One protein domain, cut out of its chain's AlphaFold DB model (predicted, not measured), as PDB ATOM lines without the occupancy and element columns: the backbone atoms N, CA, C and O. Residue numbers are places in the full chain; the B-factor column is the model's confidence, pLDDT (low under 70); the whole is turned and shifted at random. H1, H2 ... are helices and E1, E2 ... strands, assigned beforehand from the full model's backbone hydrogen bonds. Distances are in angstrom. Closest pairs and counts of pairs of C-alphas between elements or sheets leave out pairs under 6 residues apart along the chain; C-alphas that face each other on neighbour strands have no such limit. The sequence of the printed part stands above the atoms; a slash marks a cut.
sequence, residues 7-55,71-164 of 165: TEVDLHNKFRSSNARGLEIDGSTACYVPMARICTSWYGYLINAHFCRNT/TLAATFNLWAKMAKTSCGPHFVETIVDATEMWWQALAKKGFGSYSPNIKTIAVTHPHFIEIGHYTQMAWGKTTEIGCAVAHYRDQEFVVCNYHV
ATOM      1  N   THR A   7      45.824 -20.887 -47.696       67.81
ATOM      2  CA  THR A   7      46.065 -19.437 -47.526       67.81
ATOM      3  C   THR A   7      44.924 -18.644 -46.878       67.81
ATOM      4  O   THR A   7      45.192 -17.691 -46.157       67.81
ATOM      5  N   GLU A   8      43.662 -18.995 -47.128       72.88
ATOM      6  CA  GLU A   8      42.500 -18.237 -46.634       72.88
ATOM      7  C   GLU A   8      42.206 -18.513 -45.157       72.88
ATOM      8  O   GLU A   8      42.160 -17.576 -44.352       72.88
ATOM      9  N   VAL A   9      42.064 -19.791 -44.799       79.00
ATOM     10  CA  VAL A   9      41.906 -20.231 -43.409       79.00
ATOM     11  C   VAL A   9      43.122 -19.821 -42.577       79.00
ATOM     12  O   VAL A   9      42.952 -19.309 -41.470       79.00
ATOM     13  N   ASP A  10      44.341 -19.976 -43.107       82.75
ATOM     14  CA  ASP A  10      45.564 -19.600 -42.391       82.75
ATOM     15  C   ASP A  10      45.638 -18.096 -42.147       82.75
ATOM     16  O   ASP A  10      46.020 -17.677 -41.054       82.75
ATOM     17  N   LEU A  11      45.255 -17.270 -43.125       87.88
ATOM     18  CA  LEU A  11      45.278 -15.818 -42.963       87.88
ATOM     19  C   LEU A  11      44.241 -15.354 -41.932       87.88
ATOM     20  O   LEU A  11      44.579 -14.571 -41.043       87.88
ATOM     21  N   HIS A  12      43.017 -15.892 -41.975       89.12
ATOM     22  CA  HIS A  12      42.011 -15.631 -40.939       89.12
ATOM     23  C   HIS A  12      42.499 -16.069 -39.554       89.12
ATOM     24  O   HIS A  12      42.422 -15.301 -38.593       89.12
ATOM     25  N   ASN A  13      43.058 -17.276 -39.441       86.69
ATOM     26  CA  ASN A  13      43.587 -17.790 -38.178       86.69
ATOM     27  C   ASN A  13      44.785 -16.975 -37.670       86.69
ATOM     28  O   ASN A  13      44.879 -16.718 -36.467       86.69
ATOM     29  N   LYS A  14      45.672 -16.513 -38.559       90.69
ATOM     30  CA  LYS A  14      46.795 -15.626 -38.223       90.69
ATOM     31  C   LYS A  14      46.289 -14.323 -37.612       90.69
ATOM     32  O   LYS A  14      46.759 -13.932 -36.542       90.69
ATOM     33  N   PHE A  15      45.312 -13.687 -38.254       92.88
ATOM     34  CA  PHE A  15      44.700 -12.456 -37.764       92.88
ATOM     35  C   PHE A  15      44.006 -12.654 -36.414       92.88
ATOM     36  O   PHE A  15      44.296 -11.938 -35.456       92.88
ATOM     37  N   ARG A  16      43.183 -13.696 -36.271       90.19
ATOM     38  CA  ARG A  16      42.530 -14.027 -34.994       90.19
ATOM     39  C   ARG A  16      43.527 -14.308 -33.875       90.19
ATOM     40  O   ARG A  16      43.331 -13.834 -32.762       90.19
ATOM     41  N   SER A  17      44.602 -15.039 -34.164       89.56
ATOM     42  CA  SER A  17      45.670 -15.315 -33.199       89.56
ATOM     43  C   SER A  17      46.382 -14.036 -32.759       89.56
ATOM     44  O   SER A  17      46.687 -13.869 -31.580       89.56
ATOM     45  N   SER A  18      46.659 -13.128 -33.694       92.69
ATOM     46  CA  SER A  18      47.246 -11.820 -33.397       92.69
ATOM     47  C   SER A  18      46.317 -10.970 -32.519       92.69
ATOM     48  O   SER A  18      46.726 -10.508 -31.452       92.69
ATOM     49  N   ASN A  19      45.031 -10.895 -32.879       90.50
ATOM     50  CA  ASN A  19      43.994 -10.211 -32.101       90.50
ATOM     51  C   ASN A  19      43.871 -10.771 -30.684       90.50
ATOM     52  O   ASN A  19      43.894 -10.035 -29.704       90.50
ATOM     53  N   ALA A  20      43.787 -12.098 -30.564       88.38
ATOM     54  CA  ALA A  20      43.626 -12.778 -29.286       88.38
ATOM     55  C   ALA A  20      44.825 -12.568 -28.355       88.38
ATOM     56  O   ALA A  20      44.659 -12.536 -27.137       88.38
ATOM     57  N   ARG A  21      46.022 -12.385 -28.918       89.06
ATOM     58  CA  ARG A  21      47.243 -12.059 -28.173       89.06
ATOM     59  C   ARG A  21      47.386 -10.569 -27.854       89.06
ATOM     60  O   ARG A  21      48.376 -10.205 -27.231       89.06
ATOM     61  N   GLY A  22      46.426  -9.728 -28.238       89.25
ATOM     62  CA  GLY A  22      46.480  -8.292 -27.975       89.25
ATOM     63  C   GLY A  22      47.522  -7.559 -28.819       89.25
ATOM     64  O   GLY A  22      48.140  -6.618 -28.338       89.25
ATOM     65  N   LEU A  23      47.781  -8.024 -30.045       93.56
ATOM     66  CA  LEU A  23      48.830  -7.468 -30.913       93.56
ATOM     67  C   LEU A  23      48.294  -6.563 -32.026       93.56
ATOM     68  O   LEU A  23      49.074  -5.949 -32.746       93.56
ATOM     69  N   GLU A  24      46.976  -6.467 -32.168       93.69
ATOM     70  CA  GLU A  24      46.342  -5.596 -33.155       93.69
ATOM     71  C   GLU A  24      46.110  -4.198 -32.578       93.69
ATOM     72  O   GLU A  24      45.773  -4.060 -31.401       93.69
ATOM     73  N   ILE A  25      46.268  -3.164 -33.406       91.88
ATOM     74  CA  ILE A  25      46.021  -1.769 -33.022       91.88
ATOM     75  C   ILE A  25      44.570  -1.409 -33.326       91.88
ATOM     76  O   ILE A  25      44.093  -1.607 -34.442       91.88
ATOM     77  N   ASP A  26      43.900  -0.811 -32.350       87.94
ATOM     78  CA  ASP A  26      42.556  -0.280 -32.491       87.94
ATOM     79  C   ASP A  26      42.584   1.216 -32.827       87.94
ATOM     80  O   ASP A  26      42.999   2.046 -32.015       87.94
ATOM     81  N   GLY A  27      42.088   1.576 -34.011       87.62
ATOM     82  CA  GLY A  27      42.096   2.957 -34.492       87.62
ATOM     83  C   GLY A  27      41.289   3.949 -33.649       87.62
ATOM     84  O   GLY A  27      41.592   5.138 -33.673       87.62
ATOM     85  N   SER A  28      40.290   3.505 -32.875       84.06
ATOM     86  CA  SER A  28      39.441   4.410 -32.084       84.06
ATOM     87  C   SER A  28      40.087   4.809 -30.763       84.06
ATOM     88  O   SER A  28      39.662   5.783 -30.145       84.06
ATOM     89  N   THR A  29      41.086   4.046 -30.314       83.38
ATOM     90  CA  THR A  29      41.820   4.299 -29.064       83.38
ATOM     91  C   THR A  29      43.311   4.546 -29.288       83.38
ATOM     92  O   THR A  29      43.995   4.966 -28.360       83.38
ATOM     93  N   ALA A  30      43.820   4.256 -30.492       86.12
ATOM     94  CA  ALA A  30      45.245   4.176 -30.820       86.12
ATOM     95  C   ALA A  30      46.049   3.231 -29.900       86.12
ATOM     96  O   ALA A  30      47.275   3.306 -29.841       86.12
ATOM     97  N   CYS A  31      45.363   2.337 -29.185       87.50
ATOM     98  CA  CYS A  31      45.948   1.356 -28.280       87.50
ATOM     99  C   CYS A  31      45.868  -0.045 -28.890       87.50
ATOM    100  O   CYS A  31      45.076  -0.304 -29.797       87.50
ATOM    101  N   TYR A  32      46.663  -0.969 -28.352       88.44
ATOM    102  CA  TYR A  32      46.491  -2.384 -28.654       88.44
ATOM    103  C   TYR A  32      45.159  -2.906 -28.104       88.44
ATOM    104  O   TYR A  32      44.722  -2.515 -27.018       88.44
ATOM    105  N   VAL A  33      44.529  -3.814 -28.849       85.44
ATOM    106  CA  VAL A  33      43.331  -4.529 -28.400       85.44
ATOM    107  C   VAL A  33      43.632  -5.353 -27.137       85.44
ATOM    108  O   VAL A  33      44.746  -5.856 -26.970       85.44
ATOM    109  N   PRO A  34      42.656  -5.533 -26.233       83.19
ATOM    110  CA  PRO A  34      42.848  -6.385 -25.066       83.19
ATOM    111  C   PRO A  34      43.043  -7.851 -25.474       83.19
ATOM    112  O   PRO A  34      42.417  -8.335 -26.418       83.19
ATOM    113  N   MET A  35      43.860  -8.588 -24.715       83.19
ATOM    114  CA  MET A  35      44.033 -10.029 -24.920       83.19
ATOM    115  C   MET A  35      42.706 -10.771 -24.715       83.19
ATOM    116  O   MET A  35      41.998 -10.566 -23.721       83.19
ATOM    117  N   ALA A  36      42.378 -11.672 -25.638       75.69
ATOM    118  CA  ALA A  36      41.179 -12.486 -25.539       75.69
ATOM    119  C   ALA A  36      41.345 -13.554 -24.451       75.69
ATOM    120  O   ALA A  36      42.369 -14.225 -24.357       75.69
ATOM    121  N   ARG A  37      40.291 -13.765 -23.655       66.50
ATOM    122  CA  ARG A  37      40.254 -14.848 -22.654       66.50
ATOM    123  C   ARG A  37      40.020 -16.231 -23.275       66.50
ATOM    124  O   ARG A  37      40.276 -17.234 -22.622       66.50
ATOM    125  N   ILE A  38      39.510 -16.282 -24.509       59.84
ATOM    126  CA  ILE A  38      39.227 -17.504 -25.275       59.84
ATOM    127  C   ILE A  38      39.637 -17.256 -26.729       59.84
ATOM    128  O   ILE A  38      39.219 -16.262 -27.320       59.84
ATOM    129  N   CYS A  39      40.421 -18.170 -27.306       57.53
ATOM    130  CA  CYS A  39      40.803 -18.153 -28.716       57.53
ATOM    131  C   CYS A  39      40.463 -19.504 -29.350       57.53
ATOM    132  O   CYS A  39      41.044 -20.524 -28.991       57.53
ATOM    133  N   THR A  40      39.521 -19.509 -30.290       58.09
ATOM    134  CA  THR A  40      39.165 -20.678 -31.105       58.09
ATOM    135  C   THR A  40      39.775 -20.533 -32.496       58.09
ATOM    136  O   THR A  40      39.640 -19.486 -33.144       58.09
ATOM    137  N   SER A  41      40.463 -21.583 -32.947       57.31
ATOM    138  CA  SER A  41      40.915 -21.721 -34.332       57.31
ATOM    139  C   SER A  41      39.745 -22.095 -35.231       57.31
ATOM    140  O   SER A  41      38.861 -22.848 -34.820       57.31
ATOM    141  N   TRP A  42      39.760 -21.605 -36.464       57.62
ATOM    142  CA  TRP A  42      38.792 -22.001 -37.476       57.62
ATOM    143  C   TRP A  42      39.203 -23.284 -38.172       57.62
ATOM    144  O   TRP A  42      40.385 -23.514 -38.433       57.62
ATOM    145  N   TYR A  43      38.192 -24.070 -38.513       53.12
ATOM    146  CA  TYR A  43      38.272 -25.203 -39.410       53.12
ATOM    147  C   TYR A  43      37.391 -24.890 -40.622       53.12
ATOM    148  O   TYR A  43      36.182 -24.738 -40.493       53.12
ATOM    149  N   GLY A  44      37.995 -24.703 -41.791       52.16
ATOM    150  CA  GLY A  44      37.299 -24.195 -42.973       52.16
ATOM    151  C   GLY A  44      37.411 -25.121 -44.174       52.16
ATOM    152  O   GLY A  44      38.332 -25.932 -44.274       52.16
ATOM    153  N   TYR A  45      36.477 -24.960 -45.106       48.09
ATOM    154  CA  TYR A  45      36.528 -25.583 -46.423       48.09
ATOM    155  C   TYR A  45      36.464 -24.487 -47.482       48.09
ATOM    156  O   TYR A  45      35.471 -23.767 -47.585       48.09
ATOM    157  N   LEU A  46      37.492 -24.400 -48.325       44.88
ATOM    158  CA  LEU A  46      37.435 -23.568 -49.521       44.88
ATOM    159  C   LEU A  46      36.589 -24.257 -50.586       44.88
ATOM    160  O   LEU A  46      36.902 -25.361 -51.036       44.88
ATOM    161  N   ILE A  47      35.538 -23.580 -51.041       45.81
ATOM    162  CA  ILE A  47      34.841 -23.980 -52.258       45.81
ATOM    163  C   ILE A  47      35.390 -23.107 -53.384       45.81
ATOM    164  O   ILE A  47      34.983 -21.962 -53.557       45.81
ATOM    165  N   ASN A  48      36.302 -23.675 -54.179       40.38
ATOM    166  CA  ASN A  48      36.781 -23.074 -55.427       40.38
ATOM    167  C   ASN A  48      35.642 -23.035 -56.462       40.38
ATOM    168  O   ASN A  48      35.593 -23.830 -57.400       40.38
ATOM    169  N   ALA A  49      34.688 -22.126 -56.286       42.53
ATOM    170  CA  ALA A  49      33.630 -21.869 -57.246       42.53
ATOM    171  C   ALA A  49      34.101 -20.812 -58.253       42.53
ATOM    172  O   ALA A  49      33.725 -19.649 -58.168       42.53
ATOM    173  N   HIS A  50      34.930 -21.215 -59.218       42.06
ATOM    174  CA  HIS A  50      35.286 -20.359 -60.350       42.06
ATOM    175  C   HIS A  50      34.091 -20.210 -61.299       42.06
ATOM    176  O   HIS A  50      33.896 -21.009 -62.216       42.06
ATOM    177  N   PHE A  51      33.284 -19.172 -61.097       46.97
ATOM    178  CA  PHE A  51      32.263 -18.776 -62.062       46.97
ATOM    179  C   PHE A  51      32.819 -17.682 -62.977       46.97
ATOM    180  O   PHE A  51      32.694 -16.497 -62.696       46.97
ATOM    181  N   CYS A  52      33.421 -18.097 -64.096       43.88
ATOM    182  CA  CYS A  52      33.831 -17.211 -65.196       43.88
ATOM    183  C   CYS A  52      32.750 -17.083 -66.287       43.88
ATOM    184  O   CYS A  52      33.063 -16.821 -67.448       43.88
ATOM    185  N   ARG A  53      31.473 -17.350 -65.973       39.53
ATOM    186  CA  ARG A  53      30.391 -17.281 -66.965       39.53
ATOM    187  C   ARG A  53      29.583 -16.003 -66.813       39.53
ATOM    188  O   ARG A  53      29.303 -15.557 -65.709       39.53
ATOM    189  N   ASN A  54      29.153 -15.499 -67.969       40.72
ATOM    190  CA  ASN A  54      28.289 -14.343 -68.233       40.72
ATOM    191  C   ASN A  54      26.868 -14.463 -67.622       40.72
ATOM    192  O   ASN A  54      25.892 -13.959 -68.169       40.72
ATOM    193  N   THR A  55      26.718 -15.186 -66.516       37.06
ATOM    194  CA  THR A  55      25.488 -15.293 -65.740       37.06
ATOM    195  C   THR A  55      25.516 -14.188 -64.704       37.06
ATOM    196  O   THR A  55      26.500 -14.053 -63.987       37.06
ATOM    197  N   THR A  71      18.711 -23.141 -42.866       38.16
ATOM    198  CA  THR A  71      18.088 -22.760 -41.600       38.16
ATOM    199  C   THR A  71      19.112 -22.316 -40.551       38.16
ATOM    200  O   THR A  71      18.708 -21.814 -39.507       38.16
ATOM    201  N   LEU A  72      20.419 -22.461 -40.805       40.25
ATOM    202  CA  LEU A  72      21.479 -21.970 -39.920       40.25
ATOM    203  C   LEU A  72      22.003 -20.619 -40.418       40.25
ATOM    204  O   LEU A  72      22.312 -20.452 -41.596       40.25
ATOM    205  N   ALA A  73      22.053 -19.647 -39.510       48.28
ATOM    206  CA  ALA A  73      22.436 -18.260 -39.744       48.28
ATOM    207  C   ALA A  73      23.911 -18.121 -40.171       48.28
ATOM    208  O   ALA A  73      24.761 -17.742 -39.370       48.28
ATOM    209  N   ALA A  74      24.223 -18.434 -41.429       54.81
ATOM    210  CA  ALA A  74      25.517 -18.115 -42.016       54.81
ATOM    211  C   ALA A  74      25.537 -16.629 -42.406       54.81
ATOM    212  O   ALA A  74      24.787 -16.190 -43.281       54.81
ATOM    213  N   THR A  75      26.367 -15.848 -41.726       71.81
ATOM    214  CA  THR A  75      26.664 -14.454 -42.076       71.81
ATOM    215  C   THR A  75      27.784 -14.408 -43.119       71.81
ATOM    216  O   THR A  75      28.496 -15.397 -43.311       71.81
ATOM    217  N   PHE A  76      27.947 -13.284 -43.827       79.88
ATOM    218  CA  PHE A  76      28.908 -13.181 -44.928       79.88
ATOM    219  C   PHE A  76      29.667 -11.852 -44.947       79.88
ATOM    220  O   PHE A  76      29.127 -10.818 -44.560       79.88
ATOM    221  N   ASN A  77      30.893 -11.885 -45.475       86.25
ATOM    222  CA  ASN A  77      31.630 -10.704 -45.922       86.25
ATOM    223  C   ASN A  77      31.664 -10.682 -47.453       86.25
ATOM    224  O   ASN A  77      31.839 -11.727 -48.086       86.25
ATOM    225  N   LEU A  78      31.520  -9.491 -48.035       85.06
ATOM    226  CA  LEU A  78      31.604  -9.255 -49.475       85.06
ATOM    227  C   LEU A  78      32.692  -8.219 -49.764       85.06
ATOM    228  O   LEU A  78      32.826  -7.214 -49.069       85.06
ATOM    229  N   TRP A  79      33.457  -8.458 -50.820       85.19
ATOM    230  CA  TRP A  79      34.453  -7.527 -51.331       85.19
ATOM    231  C   TRP A  79      34.442  -7.526 -52.853       85.19
ATOM    232  O   TRP A  79      34.131  -8.549 -53.463       85.19
ATOM    233  N   ALA A  80      34.778  -6.390 -53.464       83.50
ATOM    234  CA  ALA A  80      34.894  -6.286 -54.909       83.50
ATOM    235  C   ALA A  80      36.026  -5.344 -55.334       83.50
ATOM    236  O   ALA A  80      36.261  -4.320 -54.690       83.50
ATOM    237  N   LYS A  81      36.674  -5.660 -56.460       82.94
ATOM    238  CA  LYS A  81      37.618  -4.777 -57.163       82.94
ATOM    239  C   LYS A  81      37.360  -4.784 -58.666       82.94
ATOM    240  O   LYS A  81      36.706  -5.686 -59.186       82.94
ATOM    241  N   MET A  82      37.913  -3.797 -59.369       81.12
ATOM    242  CA  MET A  82      38.003  -3.859 -60.829       81.12
ATOM    243  C   MET A  82      39.039  -4.919 -61.217       81.12
ATOM    244  O   MET A  82      40.157  -4.924 -60.696       81.12
ATOM    245  N   ALA A  83      38.663  -5.813 -62.121       71.50
ATOM    246  CA  ALA A  83      39.512  -6.880 -62.611       71.50
ATOM    247  C   ALA A  83      40.560  -6.305 -63.574       71.50
ATOM    248  O   ALA A  83      40.223  -5.621 -64.541       71.50
ATOM    249  N   LYS A  84      41.843  -6.613 -63.346       66.38
ATOM    250  CA  LYS A  84      42.937  -6.201 -64.254       66.38
ATOM    251  C   LYS A  84      42.842  -6.877 -65.631       66.38
ATOM    252  O   LYS A  84      43.370  -6.362 -66.611       66.38
ATOM    253  N   THR A  85      42.172  -8.027 -65.703       63.19
ATOM    254  CA  THR A  85      41.934  -8.824 -66.916       63.19
ATOM    255  C   THR A  85      40.530  -9.422 -66.880       63.19
ATOM    256  O   THR A  85      40.024  -9.712 -65.799       63.19
ATOM    257  N   SER A  86      39.924  -9.679 -68.043       57.38
ATOM    258  CA  SER A  86      38.551 -10.202 -68.156       57.38
ATOM    259  C   SER A  86      38.336 -11.575 -67.505       57.38
ATOM    260  O   SER A  86      37.215 -11.873 -67.109       57.38
ATOM    261  N   CYS A  87      39.385 -12.394 -67.371       55.09
ATOM    262  CA  CYS A  87      39.440 -13.643 -66.605       55.09
ATOM    263  C   CYS A  87      40.920 -13.988 -66.362       55.09
ATOM    264  O   CYS A  87      41.680 -14.071 -67.325       55.09
ATOM    265  N   GLY A  88      41.341 -14.212 -65.114       54.06
ATOM    266  CA  GLY A  88      42.731 -14.563 -64.792       54.06
ATOM    267  C   GLY A  88      42.853 -15.358 -63.483       54.06
ATOM    268  O   GLY A  88      41.960 -15.276 -62.643       54.06
ATOM    269  N   PRO A  89      43.925 -16.153 -63.287       54.22
ATOM    270  CA  PRO A  89      44.080 -17.080 -62.160       54.22
ATOM    271  C   PRO A  89      44.520 -16.398 -60.844       54.22
ATOM    272  O   PRO A  89      45.395 -16.898 -60.144       54.22
ATOM    273  N   HIS A  90      43.903 -15.275 -60.470       65.12
ATOM    274  CA  HIS A  90      44.282 -14.484 -59.286       65.12
ATOM    275  C   HIS A  90      43.493 -14.841 -58.016       65.12
ATOM    276  O   HIS A  90      43.413 -14.043 -57.089       65.12
ATOM    277  N   PHE A  91      42.920 -16.046 -57.937       68.00
ATOM    278  CA  PHE A  91      42.047 -16.465 -56.829       68.00
ATOM    279  C   PHE A  91      42.650 -16.211 -55.441       68.00
ATOM    280  O   PHE A  91      42.008 -15.598 -54.592       68.00
ATOM    281  N   VAL A  92      43.891 -16.658 -55.227       73.62
ATOM    282  CA  VAL A  92      44.561 -16.538 -53.926       73.62
ATOM    283  C   VAL A  92      44.868 -15.077 -53.598       73.62
ATOM    284  O   VAL A  92      44.597 -14.642 -52.486       73.62
ATOM    285  N   GLU A  93      45.373 -14.311 -54.566       81.00
ATOM    286  CA  GLU A  93      45.679 -12.883 -54.402       81.00
ATOM    287  C   GLU A  93      44.418 -12.087 -54.045       81.00
ATOM    288  O   GLU A  93      44.397 -11.359 -53.061       81.00
ATOM    289  N   THR A  94      43.327 -12.298 -54.781       80.25
ATOM    290  CA  THR A  94      42.054 -11.602 -54.567       80.25
ATOM    291  C   THR A  94      41.446 -11.922 -53.192       80.25
ATOM    292  O   THR A  94      40.924 -11.019 -52.538       80.25
ATOM    293  N   ILE A  95      41.548 -13.164 -52.703       80.50
ATOM    294  CA  ILE A  95      41.117 -13.496 -51.335       80.50
ATOM    295  C   ILE A  95      42.007 -12.828 -50.284       80.50
ATOM    296  O   ILE A  95      41.480 -12.325 -49.290       80.50
ATOM    297  N   VAL A  96      43.328 -12.811 -50.481       86.56
ATOM    298  CA  VAL A  96      44.259 -12.139 -49.561       86.56
ATOM    299  C   VAL A  96      43.938 -10.646 -49.486       86.56
ATOM    300  O   VAL A  96      43.713 -10.150 -48.385       86.56
ATOM    301  N   ASP A  97      43.784  -9.967 -50.629       89.06
ATOM    302  CA  ASP A  97      43.410  -8.547 -50.701       89.06
ATOM    303  C   ASP A  97      42.122  -8.251 -49.912       89.06
ATOM    304  O   ASP A  97      42.065  -7.314 -49.110       89.06
ATOM    305  N   ALA A  98      41.076  -9.057 -50.131       89.44
ATOM    306  CA  ALA A  98      39.797  -8.906 -49.443       89.44
ATOM    307  C   ALA A  98      39.946  -9.100 -47.927       89.44
ATOM    308  O   ALA A  98      39.474  -8.275 -47.143       89.44
ATOM    309  N   THR A  99      40.646 -10.162 -47.521       90.94
ATOM    310  CA  THR A  99      40.860 -10.527 -46.116       90.94
ATOM    311  C   THR A  99      41.642  -9.442 -45.375       90.94
ATOM    312  O   THR A  99      41.256  -9.032 -44.280       90.94
ATOM    313  N   GLU A 100      42.710  -8.923 -45.982       93.19
ATOM    314  CA  GLU A 100      43.494  -7.824 -45.419       93.19
ATOM    315  C   GLU A 100      42.672  -6.535 -45.324       93.19
ATOM    316  O   GLU A 100      42.703  -5.861 -44.292       93.19
ATOM    317  N   MET A 101      41.900  -6.193 -46.360       92.38
ATOM    318  CA  MET A 101      41.073  -4.985 -46.352       92.38
ATOM    319  C   MET A 101      40.007  -5.025 -45.255       92.38
ATOM    320  O   MET A 101      39.818  -4.032 -44.548       92.38
ATOM    321  N   TRP A 102      39.317  -6.156 -45.104       93.69
ATOM    322  CA  TRP A 102      38.327  -6.348 -44.047       93.69
ATOM    323  C   TRP A 102      38.948  -6.210 -42.660       93.69
ATOM    324  O   TRP A 102      38.385  -5.524 -41.807       93.69
ATOM    325  N   TRP A 103      40.123  -6.804 -42.445       94.88
ATOM    326  CA  TRP A 103      40.810  -6.747 -41.160       94.88
ATOM    327  C   TRP A 103      41.320  -5.342 -40.815       94.88
ATOM    328  O   TRP A 103      41.157  -4.874 -39.687       94.88
ATOM    329  N   GLN A 104      41.854  -4.613 -41.804       94.50
ATOM    330  CA  GLN A 104      42.343  -3.234 -41.649       94.50
ATOM    331  C   GLN A 104      41.279  -2.251 -41.138       94.50
ATOM    332  O   GLN A 104      41.635  -1.163 -40.676       94.50
ATOM    333  N   ALA A 105      39.989  -2.598 -41.205       91.12
ATOM    334  CA  ALA A 105      38.929  -1.791 -40.619       91.12
ATOM    335  C   ALA A 105      39.160  -1.530 -39.119       91.12
ATOM    336  O   ALA A 105      38.918  -0.412 -38.670       91.12
ATOM    337  N   LEU A 106      39.714  -2.493 -38.369       91.81
ATOM    338  CA  LEU A 106      40.068  -2.296 -36.958       91.81
ATOM    339  C   LEU A 106      41.057  -1.140 -36.778       91.81
ATOM    340  O   LEU A 106      40.791  -0.210 -36.020       91.81
ATOM    341  N   ALA A 107      42.165  -1.159 -37.513       92.12
ATOM    342  CA  ALA A 107      43.189  -0.126 -37.399       92.12
ATOM    343  C   ALA A 107      42.709   1.245 -37.911       92.12
ATOM    344  O   ALA A 107      43.135   2.275 -37.401       92.12
ATOM    345  N   LYS A 108      41.818   1.279 -38.914       90.75
ATOM    346  CA  LYS A 108      41.348   2.530 -39.542       90.75
ATOM    347  C   LYS A 108      40.161   3.179 -38.833       90.75
ATOM    348  O   LYS A 108      40.051   4.401 -38.834       90.75
ATOM    349  N   LYS A 109      39.232   2.376 -38.320       87.31
ATOM    350  CA  LYS A 109      37.934   2.833 -37.792       87.31
ATOM    351  C   LYS A 109      37.803   2.606 -36.293       87.31
ATOM    352  O   LYS A 109      37.096   3.363 -35.628       87.31
ATOM    353  N   GLY A 110      38.497   1.587 -35.791       85.81
ATOM    354  CA  GLY A 110      38.468   1.163 -34.403       85.81
ATOM    355  C   GLY A 110      37.180   0.482 -33.973       85.81
ATOM    356  O   GLY A 110      36.174   0.494 -34.678       85.81
ATOM    357  N   PHE A 111      37.221  -0.142 -32.804       81.62
ATOM    358  CA  PHE A 111      36.095  -0.899 -32.253       81.62
ATOM    359  C   PHE A 111      36.027  -0.840 -30.717       81.62
ATOM    360  O   PHE A 111      34.967  -1.004 -30.116       81.62
ATOM    361  N   GLY A 112      37.139  -0.575 -30.045       76.81
ATOM    362  CA  GLY A 112      37.292  -0.645 -28.597       76.81
ATOM    363  C   GLY A 112      36.460   0.395 -27.860       76.81
ATOM    364  O   GLY A 112      35.839   0.065 -26.851       76.81
ATOM    365  N   SER A 113      36.330   1.606 -28.415       74.69
ATOM    366  CA  SER A 113      35.490   2.682 -27.850       74.69
ATOM    367  C   SER A 113      33.997   2.320 -27.805       74.69
ATOM    368  O   SER A 113      33.199   2.974 -27.137       74.69
ATOM    369  N   TYR A 114      33.627   1.257 -28.514       71.19
ATOM    370  CA  TYR A 114      32.272   0.801 -28.768       71.19
ATOM    371  C   TYR A 114      31.969  -0.569 -28.142       71.19
ATOM    372  O   TYR A 114      30.817  -0.868 -27.834       71.19
ATOM    373  N   SER A 115      33.001  -1.387 -27.912       66.00
ATOM    374  CA  SER A 115      32.912  -2.764 -27.417       66.00
ATOM    375  C   SER A 115      32.032  -2.972 -26.168       66.00
ATOM    376  O   SER A 115      31.203  -3.888 -26.206       66.00
ATOM    377  N   PRO A 116      32.096  -2.152 -25.095       66.12
ATOM    378  CA  PRO A 116      31.214  -2.354 -23.938       66.12
ATOM    379  C   PRO A 116      29.731  -2.087 -24.251       66.12
ATOM    380  O   PRO A 116      28.854  -2.539 -23.520       66.12
ATOM    381  N   ASN A 117      29.444  -1.402 -25.360       64.62
ATOM    382  CA  ASN A 117      28.132  -0.905 -25.763       64.62
ATOM    383  C   ASN A 117      27.680  -1.480 -27.116       64.62
ATOM    384  O   ASN A 117      26.857  -0.895 -27.812       64.62
ATOM    385  N   ILE A 118      28.181  -2.650 -27.520       64.19
ATOM    386  CA  ILE A 118      27.863  -3.194 -28.849       64.19
ATOM    387  C   ILE A 118      26.363  -3.433 -29.085       64.19
ATOM    388  O   ILE A 118      25.902  -3.391 -30.218       64.19
ATOM    389  N   LYS A 119      25.574  -3.627 -28.019       58.31
ATOM    390  CA  LYS A 119      24.111  -3.746 -28.114       58.31
ATOM    391  C   LYS A 119      23.416  -2.431 -28.497       58.31
ATOM    392  O   LYS A 119      22.310  -2.485 -29.023       58.31
ATOM    393  N   THR A 120      24.027  -1.275 -28.224       55.41
ATOM    394  CA  THR A 120      23.489   0.057 -28.566       55.41
ATOM    395  C   THR A 120      24.012   0.592 -29.894       55.41
ATOM    396  O   THR A 120      23.403   1.497 -30.462       55.41
ATOM    397  N   ILE A 121      25.072   0.003 -30.449       57.72
ATOM    398  CA  ILE A 121      25.469   0.237 -31.841       57.72
ATOM    399  C   ILE A 121      24.606  -0.667 -32.694       57.72
ATOM    400  O   ILE A 121      24.942  -1.810 -32.996       57.72
ATOM    401  N   ALA A 122      23.426  -0.155 -33.017       52.44
ATOM    402  CA  ALA A 122      22.543  -0.806 -33.957       52.44
ATOM    403  C   ALA A 122      23.305  -1.109 -35.258       52.44
ATOM    404  O   ALA A 122      24.129  -0.312 -35.710       52.44
ATOM    405  N   VAL A 123      22.963  -2.228 -35.899       56.41
ATOM    406  CA  VAL A 123      23.436  -2.630 -37.241       56.41
ATOM    407  C   VAL A 123      23.209  -1.521 -38.290       56.41
ATOM    408  O   VAL A 123      23.813  -1.527 -39.357       56.41
ATOM    409  N   THR A 124      22.356  -0.541 -37.977       53.09
ATOM    410  CA  THR A 124      22.042   0.641 -38.786       53.09
ATOM    411  C   THR A 124      23.017   1.809 -38.617       53.09
ATOM    412  O   THR A 124      22.929   2.776 -39.373       53.09
ATOM    413  N   HIS A 125      23.933   1.770 -37.646       65.12
ATOM    414  CA  HIS A 125      24.914   2.835 -37.470       65.12
ATOM    415  C   HIS A 125      25.932   2.787 -38.626       65.12
ATOM    416  O   HIS A 125      26.494   1.719 -38.876       65.12
ATOM    417  N   PRO A 126      26.242   3.912 -39.305       64.81
ATOM    418  CA  PRO A 126      27.170   3.931 -40.444       64.81
ATOM    419  C   PRO A 126      28.531   3.297 -40.131       64.81
ATOM    420  O   PRO A 126      29.118   2.613 -40.960       64.81
ATOM    421  N   HIS A 127      28.990   3.458 -38.890       66.56
ATOM    422  CA  HIS A 127      30.236   2.864 -38.397       66.56
ATOM    423  C   HIS A 127      30.199   1.323 -38.350       66.56
ATOM    424  O   HIS A 127      31.205   0.679 -38.637       66.56
ATOM    425  N   PHE A 128      29.031   0.712 -38.096       68.44
ATOM    426  CA  PHE A 128      28.879  -0.747 -38.109       68.44
ATOM    427  C   PHE A 128      29.068  -1.331 -39.516       68.44
ATOM    428  O   PHE A 128      29.648  -2.403 -39.657       68.44
ATOM    429  N   ILE A 129      28.650  -0.608 -40.559       68.69
ATOM    430  CA  ILE A 129      28.875  -1.006 -41.960       68.69
ATOM    431  C   ILE A 129      30.379  -1.035 -42.278       68.69
ATOM    432  O   ILE A 129      30.840  -1.899 -43.019       68.69
ATOM    433  N   GLU A 130      31.161  -0.125 -41.694       76.12
ATOM    434  CA  GLU A 130      32.599  -0.030 -41.954       76.12
ATOM    435  C   GLU A 130      33.427  -1.050 -41.154       76.12
ATOM    436  O   GLU A 130      34.405  -1.581 -41.681       76.12
ATOM    437  N   ILE A 131      33.043  -1.347 -39.906       85.75
ATOM    438  CA  ILE A 131      33.770  -2.277 -39.019       85.75
ATOM    439  C   ILE A 131      33.226  -3.715 -39.059       85.75
ATOM    440  O   ILE A 131      33.884  -4.643 -38.586       85.75
ATOM    441  N   GLY A 132      32.037  -3.919 -39.634       83.94
ATOM    442  CA  GLY A 132      31.307  -5.189 -39.628       83.94
ATOM    443  C   GLY A 132      32.088  -6.360 -40.226       83.94
ATOM    444  O   GLY A 132      32.020  -7.478 -39.723       83.94
ATOM    445  N   HIS A 133      32.905  -6.098 -41.249       90.00
ATOM    446  CA  HIS A 133      33.748  -7.136 -41.835       90.00
ATOM    447  C   HIS A 133      34.808  -7.653 -40.851       90.00
ATOM    448  O   HIS A 133      34.980  -8.866 -40.718       90.00
ATOM    449  N   TYR A 134      35.480  -6.749 -40.128       91.38
ATOM    450  CA  TYR A 134      36.448  -7.111 -39.090       91.38
ATOM    451  C   TYR A 134      35.771  -7.869 -37.947       91.38
ATOM    452  O   TYR A 134      36.267  -8.914 -37.527       91.38
ATOM    453  N   THR A 135      34.626  -7.385 -37.449       87.75
ATOM    454  CA  THR A 135      33.948  -8.035 -36.316       87.75
ATOM    455  C   THR A 135      33.491  -9.444 -36.669       87.75
ATOM    456  O   THR A 135      33.598 -10.340 -35.832       87.75
ATOM    457  N   GLN A 136      33.072  -9.667 -37.915       88.12
ATOM    458  CA  GLN A 136      32.754 -10.992 -38.432       88.12
ATOM    459  C   GLN A 136      33.982 -11.919 -38.462       88.12
ATOM    460  O   GLN A 136      33.888 -13.074 -38.035       88.12
ATOM    461  N   MET A 137      35.144 -11.419 -38.900       90.94
ATOM    462  CA  MET A 137      36.402 -12.179 -38.894       90.94
ATOM    463  C   MET A 137      36.888 -12.500 -37.472       90.94
ATOM    464  O   MET A 137      37.344 -13.607 -37.178       90.94
ATOM    465  N   ALA A 138      36.767 -11.535 -36.560       89.50
ATOM    466  CA  ALA A 138      37.207 -11.645 -35.173       89.50
ATOM    467  C   ALA A 138      36.193 -12.367 -34.263       89.50
ATOM    468  O   ALA A 138      36.481 -12.595 -33.086       89.50
ATOM    469  N   TRP A 139      35.017 -12.754 -34.774       87.00
ATOM    470  CA  TRP A 139      33.935 -13.295 -33.954       87.00
ATOM    471  C   TRP A 139      34.341 -14.597 -33.252       87.00
ATOM    472  O   TRP A 139      34.602 -15.619 -33.891       87.00
ATOM    473  N   GLY A 140      34.411 -14.579 -31.919       82.88
ATOM    474  CA  GLY A 140      34.964 -15.690 -31.131       82.88
ATOM    475  C   GLY A 140      34.184 -17.005 -31.246       82.88
ATOM    476  O   GLY A 140      34.757 -18.070 -31.045       82.88
ATOM    477  N   LYS A 141      32.892 -16.944 -31.593       82.88
ATOM    478  CA  LYS A 141      32.045 -18.137 -31.748       82.88
ATOM    479  C   LYS A 141      32.084 -18.745 -33.145       82.88
ATOM    480  O   LYS A 141      31.685 -19.889 -33.294       82.88
ATOM    481  N   THR A 142      32.524 -18.000 -34.156       80.94
ATOM    482  CA  THR A 142      32.679 -18.560 -35.500       80.94
ATOM    483  C   THR A 142      33.783 -19.603 -35.456       80.94
ATOM    484  O   THR A 142      34.854 -19.332 -34.907       80.94
ATOM    485  N   THR A 143      33.516 -20.773 -36.020       79.50
ATOM    486  CA  THR A 143      34.448 -21.906 -36.075       79.50
ATOM    487  C   THR A 143      34.674 -22.396 -37.496       79.50
ATOM    488  O   THR A 143      35.672 -23.070 -37.733       79.50
ATOM    489  N   GLU A 144      33.809 -22.025 -38.439       79.44
ATOM    490  CA  GLU A 144      33.890 -22.463 -39.828       79.44
ATOM    491  C   GLU A 144      33.823 -21.278 -40.793       79.44
ATOM    492  O   GLU A 144      33.055 -20.331 -40.590       79.44
ATOM    493  N   ILE A 145      34.616 -21.358 -41.863       78.44
ATOM    494  CA  ILE A 145      34.617 -20.410 -42.979       78.44
ATOM    495  C   ILE A 145      34.642 -21.161 -44.315       78.44
ATOM    496  O   ILE A 145      35.241 -22.235 -44.433       78.44
ATOM    497  N   GLY A 146      33.998 -20.578 -45.325       76.69
ATOM    498  CA  GLY A 146      34.276 -20.900 -46.719       76.69
ATOM    499  C   GLY A 146      34.117 -19.688 -47.630       76.69
ATOM    500  O   GLY A 146      33.088 -19.008 -47.594       76.69
ATOM    501  N   CYS A 147      35.120 -19.451 -48.476       75.50
ATOM    502  CA  CYS A 147      35.131 -18.362 -49.451       75.50
ATOM    503  C   CYS A 147      34.988 -18.835 -50.900       75.50
ATOM    504  O   CYS A 147      35.353 -19.959 -51.246       75.50
ATOM    505  N   ALA A 148      34.517 -17.930 -51.757       73.19
ATOM    506  CA  ALA A 148      34.509 -18.062 -53.206       73.19
ATOM    507  C   ALA A 148      34.890 -16.739 -53.884       73.19
ATOM    508  O   ALA A 148      34.597 -15.657 -53.372       73.19
ATOM    509  N   VAL A 149      35.492 -16.851 -55.072       74.69
ATOM    510  CA  VAL A 149      35.785 -15.717 -55.956       74.69
ATOM    511  C   VAL A 149      34.957 -15.845 -57.224       74.69
ATOM    512  O   VAL A 149      34.987 -16.882 -57.885       74.69
ATOM    513  N   ALA A 150      34.237 -14.787 -57.579       73.19
ATOM    514  CA  ALA A 150      33.466 -14.712 -58.811       73.19
ATOM    515  C   ALA A 150      33.964 -13.559 -59.682       73.19
ATOM    516  O   ALA A 150      34.359 -12.511 -59.177       73.19
ATOM    517  N   HIS A 151      33.895 -13.740 -60.998       71.94
ATOM    518  CA  HIS A 151      34.168 -12.680 -61.962       71.94
ATOM    519  C   HIS A 151      32.879 -12.328 -62.695       71.94
ATOM    520  O   HIS A 151      32.154 -13.209 -63.160       71.94
ATOM    521  N   TYR A 152      32.601 -11.036 -62.830       69.38
ATOM    522  CA  TYR A 152      31.496 -10.552 -63.647       69.38
ATOM    523  C   TYR A 152      31.893  -9.258 -64.344       69.38
ATOM    524  O   TYR A 152      32.148  -8.249 -63.693       69.38
ATOM    525  N   ARG A 153      31.910  -9.292 -65.682       72.69
ATOM    526  CA  ARG A 153      32.410  -8.202 -66.534       72.69
ATOM    527  C   ARG A 153      33.861  -7.840 -66.178       72.69
ATOM    528  O   ARG A 153      34.728  -8.702 -66.238       72.69
ATOM    529  N   ASP A 154      34.106  -6.584 -65.834       76.56
ATOM    530  CA  ASP A 154      35.368  -5.984 -65.415       76.56
ATOM    531  C   ASP A 154      35.521  -5.960 -63.886       76.56
ATOM    532  O   ASP A 154      36.289  -5.161 -63.360       76.56
ATOM    533  N   GLN A 155      34.792  -6.814 -63.159       75.69
ATOM    534  CA  GLN A 155      34.807  -6.857 -61.698       75.69
ATOM    535  C   GLN A 155      35.103  -8.260 -61.159       75.69
ATOM    536  O   GLN A 155      34.620  -9.272 -61.675       75.69
ATOM    537  N   GLU A 156      35.873  -8.291 -60.076       78.44
ATOM    538  CA  GLU A 156      36.156  -9.454 -59.237       78.44
ATOM    539  C   GLU A 156      35.449  -9.298 -57.899       78.44
ATOM    540  O   GLU A 156      35.493  -8.224 -57.303       78.44
ATOM    541  N   PHE A 157      34.841 -10.377 -57.414       77.94
ATOM    542  CA  PHE A 157      34.108 -10.423 -56.154       77.94
ATOM    543  C   PHE A 157      34.656 -11.532 -55.270       77.94
ATOM    544  O   PHE A 157      34.881 -12.638 -55.755       77.94
ATOM    545  N   VAL A 158      34.784 -11.266 -53.974       80.56
ATOM    546  CA  VAL A 158      35.060 -12.275 -52.944       80.56
ATOM    547  C   VAL A 158      33.876 -12.329 -51.998       80.56
ATOM    548  O   VAL A 158      33.456 -11.298 -51.473       80.56
ATOM    549  N   VAL A 159      33.356 -13.530 -51.765       80.50
ATOM    550  CA  VAL A 159      32.338 -13.796 -50.744       80.50
ATOM    551  C   VAL A 159      32.885 -14.836 -49.788       80.50
ATOM    552  O   VAL A 159      33.279 -15.907 -50.238       80.50
ATOM    553  N   CYS A 160      32.867 -14.543 -48.491       81.88
ATOM    554  CA  CYS A 160      33.207 -15.496 -47.438       81.88
ATOM    555  C   CYS A 160      32.019 -15.671 -46.504       81.88
ATOM    556  O   CYS A 160      31.517 -14.682 -45.971       81.88
ATOM    557  N   ASN A 161      31.582 -16.914 -46.314       81.81
ATOM    558  CA  ASN A 161      30.522 -17.278 -45.380       81.81
ATOM    559  C   ASN A 161      31.126 -17.810 -44.085       81.81
ATOM    560  O   ASN A 161      32.097 -18.564 -44.122       81.81
ATOM    561  N   TYR A 162      30.504 -17.464 -42.963       78.62
ATOM    562  CA  TYR A 162      30.959 -17.800 -41.620       78.62
ATOM    563  C   TYR A 162      29.878 -18.579 -40.883       78.62
ATOM    564  O   TYR A 162      28.700 -18.220 -40.947       78.62
ATOM    565  N   HIS A 163      30.270 -19.626 -40.163       78.88
ATOM    566  CA  HIS A 163      29.338 -20.470 -39.426       78.88
ATOM    567  C   HIS A 163      29.824 -20.748 -37.994       78.88
ATOM    568  O   HIS A 163      31.023 -20.832 -37.707       78.88
ATOM    569  N   VAL A 164      28.853 -20.821 -37.081       79.31
ATOM    570  CA  VAL A 164      29.028 -21.209 -35.679       79.31
ATOM    571  C   VAL A 164      28.564 -22.655 -35.573       79.31
ATOM    572  O   VAL A 164      27.365 -22.907 -35.696       79.31
TER     573      VAL A 164
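What this domain is: This is residues 7 to 55 and 71 to 164 of the 165 residues of the protein "SCP domain-containing protein" of Steinernema carpocapsae (UniProt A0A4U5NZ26). H2 and H3 cross one face of a twisted antiparallel sheet, order E1 E3 E2, making two layers; H1 packs beside H2 and only grazes the sheet. The 143 printed residues include H1 E1 H2 H3 E2 E3 along the chain, a mixed class. The whole is compact: radius of gyration of the C-alphas 15.8 A, spans 46 by 32 by 30 A.

How they stand to each other: E3, residues 155 to 163, is antiparallel to E1, residues 75 to 82, with N 77 and O 160 at 2.9 A, and forms a hairpin with E2, residues 144 to 152, with N 148 and O 159 at 2.8 A. H2, residues 91 to 109, touches H3, residues 126 to 138, at a steep tilt of 59 degrees, with the C-alphas of Trp 103 and Tyr 134 closest, 4.8 A. H1, residues 7 to 20, touches H2 at 19 degrees, shallow. O i to N i+4 pairs are within hydrogen-bond range throughout H1, 12 of 15 in H2 and 7 of 9 in H3.

Where its parts are: H2 measures 27.4 A, E2 and E3 26.7 A each. H1 begins at C-alpha 7 (46.065, -19.437, -47.526); E3 ends at C-alpha 163 (29.338, -20.470, -39.426).

The domain as a whole: Residues 56 to 70 are not printed; C-alphas 55 and 71 are 26.3 A apart. The H2 to H3 link is long. pLDDT is under 70 in 48 residues, among them 37 to 55.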